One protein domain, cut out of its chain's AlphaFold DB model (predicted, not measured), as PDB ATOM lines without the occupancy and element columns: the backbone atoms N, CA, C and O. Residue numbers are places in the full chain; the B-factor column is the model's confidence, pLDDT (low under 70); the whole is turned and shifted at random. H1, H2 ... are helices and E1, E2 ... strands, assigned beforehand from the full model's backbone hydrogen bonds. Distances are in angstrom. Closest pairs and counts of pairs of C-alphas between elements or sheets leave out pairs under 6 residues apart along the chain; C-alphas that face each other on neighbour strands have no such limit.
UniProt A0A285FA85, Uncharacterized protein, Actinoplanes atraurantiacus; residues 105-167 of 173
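Overview. This is residues 105 to 167 of the 173 residues of an uncharacterized protein of Actinoplanes atraurantiacus (UniProt A0A285FA85). A small meander, E1, E2, E3 in sheet order, each strand the antiparallel neighbour of the one before, is followed by a long loop folding back to E1, short helix H1, and H2, whose far end, residues 160 to 167 with Arg 167 beyond H2, sticks out. The 63 printed residues, in order E1 E2 E3 H1 H2, are mixed, with under half in named elements. The whole is compact, with radius of gyration of the C-alphas 11.9 A and spans 34 by 26 by 18 A.

Along the chain. Find E1, residues 105 to 107, from C-alpha 105 at (-55.620, 34.706, -33.781); then E2, residues 113 to 118, 15.7 A from first to last C-alpha; E3, residues 121 to 124; H1, residues 145 to 150; and H2, residues 155 to 166, 16.4 A from first to last C-alpha, ending with C-alpha 166 at (-45.370, 49.845, -53.653).

Arrangement. In hairpin E1 and E2, look at N 106 and O 114, 2.8 A; in hairpin E2 and E3, N 115 and O 123, 2.8 A. Residues 106 to 107 of E1 pair antiparallel with 137 to 138. H1 and H2 are apart, neither on the sheet; in both, every O i to N i+4 pair is within hydrogen-bond range.

Size, cuts and confidence. The printed part has no cut; E3 to H1 is a long link. Residues 141 to 144 are under pLDDT 70.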
ATOM      1  N   ASP A 105     -56.139  34.392 -35.109       94.50
ATOM      2  CA  ASP A 105     -55.620  34.706 -33.781       94.50
ATOM      3  C   ASP A 105     -54.208  34.143 -33.587       94.50
ATOM      4  O   ASP A 105     -53.946  32.955 -33.819       94.50
ATOM      5  N   VAL A 106     -53.294  34.988 -33.111       94.56
ATOM      6  CA  VAL A 106     -51.886  34.650 -32.881       94.56
ATOM      7  C   VAL A 106     -51.397  35.125 -31.514       94.56
ATOM      8  O   VAL A 106     -51.799  36.174 -31.018       94.56
ATOM      9  N   ALA A 107     -50.490  34.369 -30.909       95.00
ATOM     10  CA  ALA A 107     -49.630  34.829 -29.831       95.00
ATOM     11  C   ALA A 107     -48.316  35.362 -30.403       95.00
ATOM     12  O   ALA A 107     -47.749  34.784 -31.331       95.00
ATOM     13  N   ASP A 108     -47.828  36.445 -29.818       95.56
ATOM     14  CA  ASP A 108     -46.533  37.031 -30.130       95.56
ATOM     15  C   ASP A 108     -45.423  36.488 -29.205       95.56
ATOM     16  O   ASP A 108     -45.681  35.751 -28.247       95.56
ATOM     17  N   ALA A 109     -44.171  36.858 -29.465       94.25
ATOM     18  CA  ALA A 109     -43.019  36.407 -28.679       94.25
ATOM     19  C   ALA A 109     -43.034  36.869 -27.210       94.25
ATOM     20  O   ALA A 109     -42.347  36.284 -26.370       94.25
ATOM     21  N   ALA A 110     -43.803  37.914 -26.888       93.81
ATOM     22  CA  ALA A 110     -44.017  38.387 -25.525       93.81
ATOM     23  C   ALA A 110     -45.193  37.669 -24.831       93.81
ATOM     24  O   ALA A 110     -45.503  37.976 -23.678       93.81
ATOM     25  N   GLY A 111     -45.845  36.718 -25.511       92.81
ATOM     26  CA  GLY A 111     -47.009  35.989 -25.019       92.81
ATOM     27  C   GLY A 111     -48.313  36.787 -25.082       92.81
ATOM     28  O   GLY A 111     -49.300  36.376 -24.471       92.81
ATOM     29  N   ARG A 112     -48.342  37.927 -25.787       95.62
ATOM     30  CA  ARG A 112     -49.568  38.710 -26.002       95.62
ATOM     31  C   ARG A 112     -50.375  38.091 -27.135       95.62
ATOM     32  O   ARG A 112     -49.805  37.655 -28.132       95.62
ATOM     33  N   ALA A 113     -51.696  38.080 -26.988       95.94
ATOM     34  CA  ALA A 113     -52.617  37.606 -28.014       95.94
ATOM     35  C   ALA A 113     -53.077  38.757 -28.917       95.94
ATOM     36  O   ALA A 113     -53.417  39.843 -28.436       95.94
ATOM     37  N   TRP A 114     -53.148  38.479 -30.214       96.69
ATOM     38  CA  TRP A 114     -53.520  39.414 -31.267       96.69
ATOM     39  C   TRP A 114     -54.464  38.749 -32.261       96.69
ATOM     40  O   TRP A 114     -54.319  37.560 -32.537       96.69
ATOM     41  N   ARG A 115     -55.358  39.535 -32.855       95.44
ATOM     42  CA  ARG A 115     -56.112  39.164 -34.052       95.44
ATOM     43  C   ARG A 115     -55.568  39.934 -35.250       95.44
ATOM     44  O   ARG A 115     -55.357  41.147 -35.168       95.44
ATOM     45  N   PHE A 116     -55.322  39.233 -36.350       94.50
ATOM     46  CA  PHE A 116     -54.937  39.838 -37.623       94.50
ATOM     47  C   PHE A 116     -56.193  40.200 -38.420       94.50
ATOM     48  O   PHE A 116     -56.815  39.322 -39.007       94.50
ATOM     49  N   ASP A 117     -56.588  41.473 -38.443       91.31
ATOM     50  CA  ASP A 117     -57.828  41.905 -39.104       91.31
ATOM     51  C   ASP A 117     -57.617  42.224 -40.587       91.31
ATOM     52  O   ASP A 117     -58.434  41.875 -41.440       91.31
ATOM     53  N   SER A 118     -56.496  42.859 -40.928       88.50
ATOM     54  CA  SER A 118     -56.097  43.092 -42.317       88.50
ATOM     55  C   SER A 118     -54.602  43.400 -42.415       88.50
ATOM     56  O   SER A 118     -53.907  43.486 -41.408       88.50
ATOM     57  N   LEU A 119     -54.097  43.631 -43.633       87.31
ATOM     58  CA  LEU A 119     -52.682  43.950 -43.882       87.31
ATOM     59  C   LEU A 119     -52.137  45.075 -42.985       87.31
ATOM     60  O   LEU A 119     -50.957  45.061 -42.644       87.31
ATOM     61  N   TRP A 120     -52.988  46.033 -42.613       88.38
ATOM     62  CA  TRP A 120     -52.613  47.228 -41.854       88.38
ATOM     63  C   TRP A 120     -53.303  47.317 -40.497       88.38
ATOM     64  O   TRP A 120     -53.157  48.330 -39.825       88.38
ATOM     65  N   ASP A 121     -54.055  46.284 -40.110       89.38
ATOM     66  CA  ASP A 121     -54.920  46.327 -38.936       89.38
ATOM     67  C   ASP A 121     -54.670  45.114 -38.037       89.38
ATOM     68  O   ASP A 121     -54.888  43.961 -38.427       89.38
ATOM     69  N   TRP A 122     -54.156  45.406 -36.846       93.25
ATOM     70  CA  TRP A 122     -53.783  44.442 -35.822       93.25
ATOM     71  C   TRP A 122     -54.490  44.804 -34.527       93.25
ATOM     72  O   TRP A 122     -54.297  45.893 -33.988       93.25
ATOM     73  N   HIS A 123     -55.250  43.859 -33.985       94.44
ATOM     74  CA  HIS A 123     -56.006  44.075 -32.763       94.44
ATOM     75  C   HIS A 123     -55.394  43.299 -31.598       94.44
ATOM     76  O   HIS A 123     -55.392  42.067 -31.598       94.44
ATOM     77  N   ALA A 124     -54.885  44.000 -30.584       95.56
ATOM     78  CA  ALA A 124     -54.398  43.365 -29.363       95.56
ATOM     79  C   ALA A 124     -55.555  43.066 -28.402       95.56
ATOM     80  O   ALA A 124     -56.299  43.968 -28.013       95.56
ATOM     81  N   TYR A 125     -55.659  41.823 -27.928       95.88
ATOM     82  CA  TYR A 125     -56.713  41.426 -26.981       95.88
ATOM     83  C   TYR A 125     -56.565  42.059 -25.590       95.88
ATOM     84  O   TYR A 125     -57.525  42.110 -24.824       95.88
ATOM     85  N   ASP A 126     -55.373  42.553 -25.255       94.25
ATOM     86  CA  ASP A 126     -55.119  43.308 -24.026       94.25
ATOM     87  C   ASP A 126     -55.469  44.805 -24.143       94.25
ATOM     88  O   ASP A 126     -55.284  45.555 -23.179       94.25
ATOM     89  N   GLY A 127     -55.976  45.240 -25.304       90.75
ATOM     90  CA  GLY A 127     -56.423  46.605 -25.574       90.75
ATOM     91  C   GLY A 127     -55.300  47.631 -25.736       90.75
ATOM     92  O   GLY A 127     -55.582  48.827 -25.735       90.75
ATOM     93  N   ARG A 128     -54.034  47.202 -25.825       89.62
ATOM     94  CA  ARG A 128     -52.893  48.110 -26.010       89.62
ATOM     95  C   ARG A 128     -52.467  48.180 -27.471       89.62
ATOM     96  O   ARG A 128     -52.250  47.147 -28.099       89.62
ATOM     97  N   ASP A 129     -52.219  49.396 -27.939       88.62
ATOM     98  CA  ASP A 129     -51.737  49.656 -29.295       88.62
ATOM     99  C   ASP A 129     -50.359  49.037 -29.574       88.62
ATOM    100  O   ASP A 129     -49.568  48.731 -28.670       88.62
ATOM    101  N   GLY A 130     -50.054  48.899 -30.861       89.75
ATOM    102  CA  GLY A 130     -48.754  48.481 -31.365       89.75
ATOM    103  C   GLY A 130     -48.876  47.400 -32.429       89.75
ATOM    104  O   GLY A 130     -49.918  47.223 -33.048       89.75
ATOM    105  N   ALA A 131     -47.782  46.672 -32.616       91.81
ATOM    106  CA  ALA A 131     -47.699  45.537 -33.519       91.81
ATOM    107  C   ALA A 131     -47.165  44.310 -32.765       91.81
ATOM    108  O   ALA A 131     -46.442  44.471 -31.772       91.81
ATOM    109  N   PRO A 132     -47.493  43.089 -33.216       94.44
ATOM    110  CA  PRO A 132     -47.065  41.881 -32.530       94.44
ATOM    111  C   PRO A 132     -45.556  41.657 -32.677       94.44
ATOM    112  O   PRO A 132     -44.988  41.773 -33.768       94.44
ATOM    113  N   ALA A 133     -44.906  41.286 -31.574       95.31
ATOM    114  CA  ALA A 133     -43.499  40.903 -31.578       95.31
ATOM    115  C   ALA A 133     -43.307  39.514 -32.206       95.31
ATOM    116  O   ALA A 133     -43.931  38.537 -31.805       95.31
ATOM    117  N   TRP A 134     -42.413  39.395 -33.179       94.50
ATOM    118  CA  TRP A 134     -42.145  38.107 -33.819       94.50
ATOM    119  C   TRP A 134     -41.170  37.251 -32.989       94.50
ATOM    120  O   TRP A 134     -40.334  37.818 -32.279       94.50
ATOM    121  N   PRO A 135     -41.220  35.905 -33.084       94.69
ATOM    122  CA  PRO A 135     -42.116  35.099 -33.921       94.69
ATOM    123  C   PRO A 135     -43.566  35.068 -33.433       94.69
ATOM    124  O   PRO A 135     -43.858  35.329 -32.269       94.69
ATOM    125  N   LEU A 136     -44.463  34.714 -34.350       93.75
ATOM    126  CA  LEU A 136     -45.886  34.527 -34.110       93.75
ATOM    127  C   LEU A 136     -46.224  33.036 -34.026       93.75
ATOM    128  O   LEU A 136     -45.639  32.204 -34.725       93.75
ATOM    129  N   ILE A 137     -47.214  32.703 -33.204       92.62
ATOM    130  CA  ILE A 137     -47.741  31.348 -33.029       92.62
ATOM    131  C   ILE A 137     -49.258  31.419 -33.172       92.62
ATOM    132  O   ILE A 137     -49.890  32.218 -32.494       92.62
ATOM    133  N   ARG A 138     -49.865  30.597 -34.029       91.62
ATOM    134  CA  ARG A 138     -51.331  30.532 -34.138       91.62
ATOM    135  C   ARG A 138     -51.942  29.995 -32.846       91.62
ATOM    136  O   ARG A 138     -51.437  29.029 -32.281       91.62
ATOM    137  N   LEU A 139     -53.021  30.624 -32.389       89.94
ATOM    138  CA  LEU A 139     -53.749  30.205 -31.186       89.94
ATOM    139  C   LEU A 139     -54.784  29.116 -31.486       89.94
ATOM    140  O   LEU A 139     -55.004  28.232 -30.660       89.94
ATOM    141  N   ALA A 140     -55.384  29.162 -32.675       79.50
ATOM    142  CA  ALA A 140     -56.185  28.080 -33.226       79.50
ATOM    143  C   ALA A 140     -55.309  27.267 -34.199       79.50
ATOM    144  O   ALA A 140     -54.990  27.747 -35.293       79.50
ATOM    145  N   ASP A 141     -54.951  26.048 -33.784       69.50
ATOM    146  CA  ASP A 141     -54.179  25.025 -34.516       69.50
ATOM    147  C   ASP A 141     -52.635  25.159 -34.488       69.50
ATOM    148  O   ASP A 141     -52.051  26.217 -34.720       69.50
ATOM    149  N   ASP A 142     -51.963  24.030 -34.252       59.12
ATOM    150  CA  ASP A 142     -50.517  23.799 -34.062       59.12
ATOM    151  C   ASP A 142     -49.686  23.807 -35.373       59.12
ATOM    152  O   ASP A 142     -48.563  23.298 -35.454       59.12
ATOM    153  N   GLY A 143     -50.217  24.442 -36.424       55.34
ATOM    154  CA  GLY A 143     -49.655  24.482 -37.777       55.34
ATOM    155  C   GLY A 143     -48.438  25.410 -37.942       55.34
ATOM    156  O   GLY A 143     -48.549  26.636 -37.943       55.34
ATOM    157  N   GLY A 144     -47.264  24.815 -38.178       59.84
ATOM    158  CA  GLY A 144     -45.940  25.462 -38.169       59.84
ATOM    159  C   GLY A 144     -45.597  26.480 -39.273       59.84
ATOM    160  O   GLY A 144     -44.465  26.962 -39.293       59.84
ATOM    161  N   ALA A 145     -46.516  26.843 -40.175       73.81
ATOM    162  CA  ALA A 145     -46.223  27.816 -41.238       73.81
ATOM    163  C   ALA A 145     -45.969  29.230 -40.684       73.81
ATOM    164  O   ALA A 145     -45.015  29.889 -41.097       73.81
ATOM    165  N   VAL A 146     -46.779  29.669 -39.714       79.88
ATOM    166  CA  VAL A 146     -46.649  30.996 -39.091       79.88
ATOM    167  C   VAL A 146     -45.371  31.096 -38.243       79.88
ATOM    168  O   VAL A 146     -44.588  32.017 -38.493       79.88
ATOM    169  N   PRO A 147     -45.062  30.137 -37.340       82.88
ATOM    170  CA  PRO A 147     -43.786  30.130 -36.626       82.88
ATOM    171  C   PRO A 147     -42.567  30.124 -37.551       82.88
ATOM    172  O   PRO A 147     -41.628  30.881 -37.325       82.88
ATOM    173  N   ALA A 148     -42.570  29.320 -38.622       84.38
ATOM    174  CA  ALA A 148     -41.447  29.265 -39.559       84.38
ATOM    175  C   ALA A 148     -41.275  30.572 -40.354       84.38
ATOM    176  O   ALA A 148     -40.151  31.042 -40.520       84.38
ATOM    177  N   ALA A 149     -42.374  31.180 -40.817       87.38
ATOM    178  CA  ALA A 149     -42.341  32.431 -41.578       87.38
ATOM    179  C   ALA A 149     -41.904  33.639 -40.733       87.38
ATOM    180  O   ALA A 149     -41.340  34.591 -41.268       87.38
ATOM    181  N   THR A 150     -42.145  33.588 -39.422       91.44
ATOM    182  CA  THR A 150     -41.866  34.686 -38.484       91.44
ATOM    183  C   THR A 150     -40.677  34.413 -37.564       91.44
ATOM    184  O   THR A 150     -40.322  35.264 -36.753       91.44
ATOM    185  N   ALA A 151     -40.001  33.268 -37.723       89.62
ATOM    186  CA  ALA A 151     -38.771  32.932 -37.003       89.62
ATOM    187  C   ALA A 151     -37.653  33.966 -37.223       89.62
ATOM    188  O   ALA A 151     -36.755  34.109 -36.394       89.62
ATOM    189  N   THR A 152     -37.704  34.685 -38.347       87.31
ATOM    190  CA  THR A 152     -36.804  35.792 -38.672       87.31
ATOM    191  C   THR A 152     -37.594  36.985 -39.192       87.31
ATOM    192  O   THR A 152     -38.611  36.808 -39.859       87.31
ATOM    193  N   GLY A 153     -37.072  38.193 -38.978       91.06
ATOM    194  CA  GLY A 153     -37.704  39.433 -39.426       91.06
ATOM    195  C   GLY A 153     -38.561  40.076 -38.340       91.06
ATOM    196  O   GLY A 153     -38.430  39.761 -37.161       91.06
ATOM    197  N   SER A 154     -39.395  41.025 -38.749       94.19
ATOM    198  CA  SER A 154     -40.319  41.734 -37.870       94.19
ATOM    199  C   SER A 154     -41.471  42.326 -38.679       94.19
ATOM    200  O   SER A 154     -41.396  42.423 -39.910       94.19
ATOM    201  N   HIS A 155     -42.506  42.783 -37.977       92.75
ATOM    202  CA  HIS A 155     -43.590  43.576 -38.549       92.75
ATOM    203  C   HIS A 155     -43.064  44.799 -39.330       92.75
ATOM    204  O   HIS A 155     -43.444  45.024 -40.478       92.75
ATOM    205  N   GLU A 156     -42.108  45.546 -38.771       93.50
ATOM    206  CA  GLU A 156     -41.494  46.701 -39.442       93.50
ATOM    207  C   GLU A 156     -40.755  46.289 -40.719       93.50
ATOM    208  O   GLU A 156     -40.814  46.990 -41.732       93.50
ATOM    209  N   ALA A 157     -40.080  45.136 -40.701       94.50
ATOM    210  CA  ALA A 157     -39.418  44.602 -41.885       94.50
ATOM    211  C   ALA A 157     -40.426  44.166 -42.966       94.50
ATOM    212  O   ALA A 157     -40.112  44.268 -44.154       94.50
ATOM    213  N   GLU A 158     -41.617  43.684 -42.597       94.69
ATOM    214  CA  GLU A 158     -42.712  43.393 -43.535       94.69
ATOM    215  C   GLU A 158     -43.202  44.672 -44.222       94.69
ATOM    216  O   GLU A 158     -43.259  44.736 -45.456       94.69
ATOM    217  N   ILE A 159     -43.473  45.711 -43.422       94.31
ATOM    218  CA  ILE A 159     -43.884  47.035 -43.903       94.31
ATOM    219  C   ILE A 159     -42.838  47.596 -44.860       94.31
ATOM    220  O   ILE A 159     -43.178  48.065 -45.943       94.31
ATOM    221  N   GLU A 160     -41.556  47.514 -44.514       95.88
ATOM    222  CA  GLU A 160     -40.480  48.037 -45.354       95.88
ATOM    223  C   GLU A 160     -40.353  47.282 -46.692       95.88
ATOM    224  O   GLU A 160     -40.080  47.880 -47.738       95.88
ATOM    225  N   ARG A 161     -40.605  45.965 -46.716       95.38
ATOM    226  CA  ARG A 161     -40.674  45.216 -47.984       95.38
ATOM    227  C   ARG A 161     -41.850  45.669 -48.841       95.38
ATOM    228  O   ARG A 161     -41.669  45.847 -50.049       95.38
ATOM    229  N   TRP A 162     -43.011  45.912 -48.232       96.19
ATOM    230  CA  TRP A 162     -44.151  46.477 -48.948       96.19
ATOM    231  C   TRP A 162     -43.850  47.885 -49.473       96.19
ATOM    232  O   TRP A 162     -44.027  48.117 -50.668       96.19
ATOM    233  N   ARG A 163     -43.291  48.785 -48.649       96.88
ATOM    234  CA  ARG A 163     -42.884  50.144 -49.058       96.88
ATOM    235  C   ARG A 163     -41.957  50.113 -50.266       96.88
ATOM    236  O   ARG A 163     -42.137  50.875 -51.209       96.88
ATOM    237  N   ARG A 164     -40.995  49.189 -50.312       96.56
ATOM    238  CA  ARG A 164     -40.090  49.034 -51.466       96.56
ATOM    239  C   ARG A 164     -40.813  48.593 -52.742       96.56
ATOM    240  O   ARG A 164     -40.499  49.076 -53.842       96.56
ATOM    241  N   ALA A 165     -41.765  47.670 -52.606       95.44
ATOM    242  CA  ALA A 165     -42.576  47.186 -53.716       95.44
ATOM    243  C   ALA A 165     -43.522  48.288 -54.224       95.44
ATOM    244  O   ALA A 165     -43.438  48.667 -55.395       95.44
ATOM    245  N   ALA A 166     -44.334  48.865 -53.338       95.69
ATOM    246  CA  ALA A 166     -45.370  49.845 -53.653       95.69
ATOM    247  C   ALA A 166     -44.840  51.271 -53.884       95.69
ATOM    248  O   ALA A 166     -45.474  52.040 -54.600       95.69
ATOM    249  N   ARG A 167     -43.668  51.625 -53.336       97.19
ATOM    250  CA  ARG A 167     -43.159  53.012 -53.224       97.19
ATOM    251  C   ARG A 167     -44.195  53.971 -52.628       97.19
ATOM    252  O   ARG A 167     -44.303  55.109 -53.062       97.19
TER     253      ARG A 167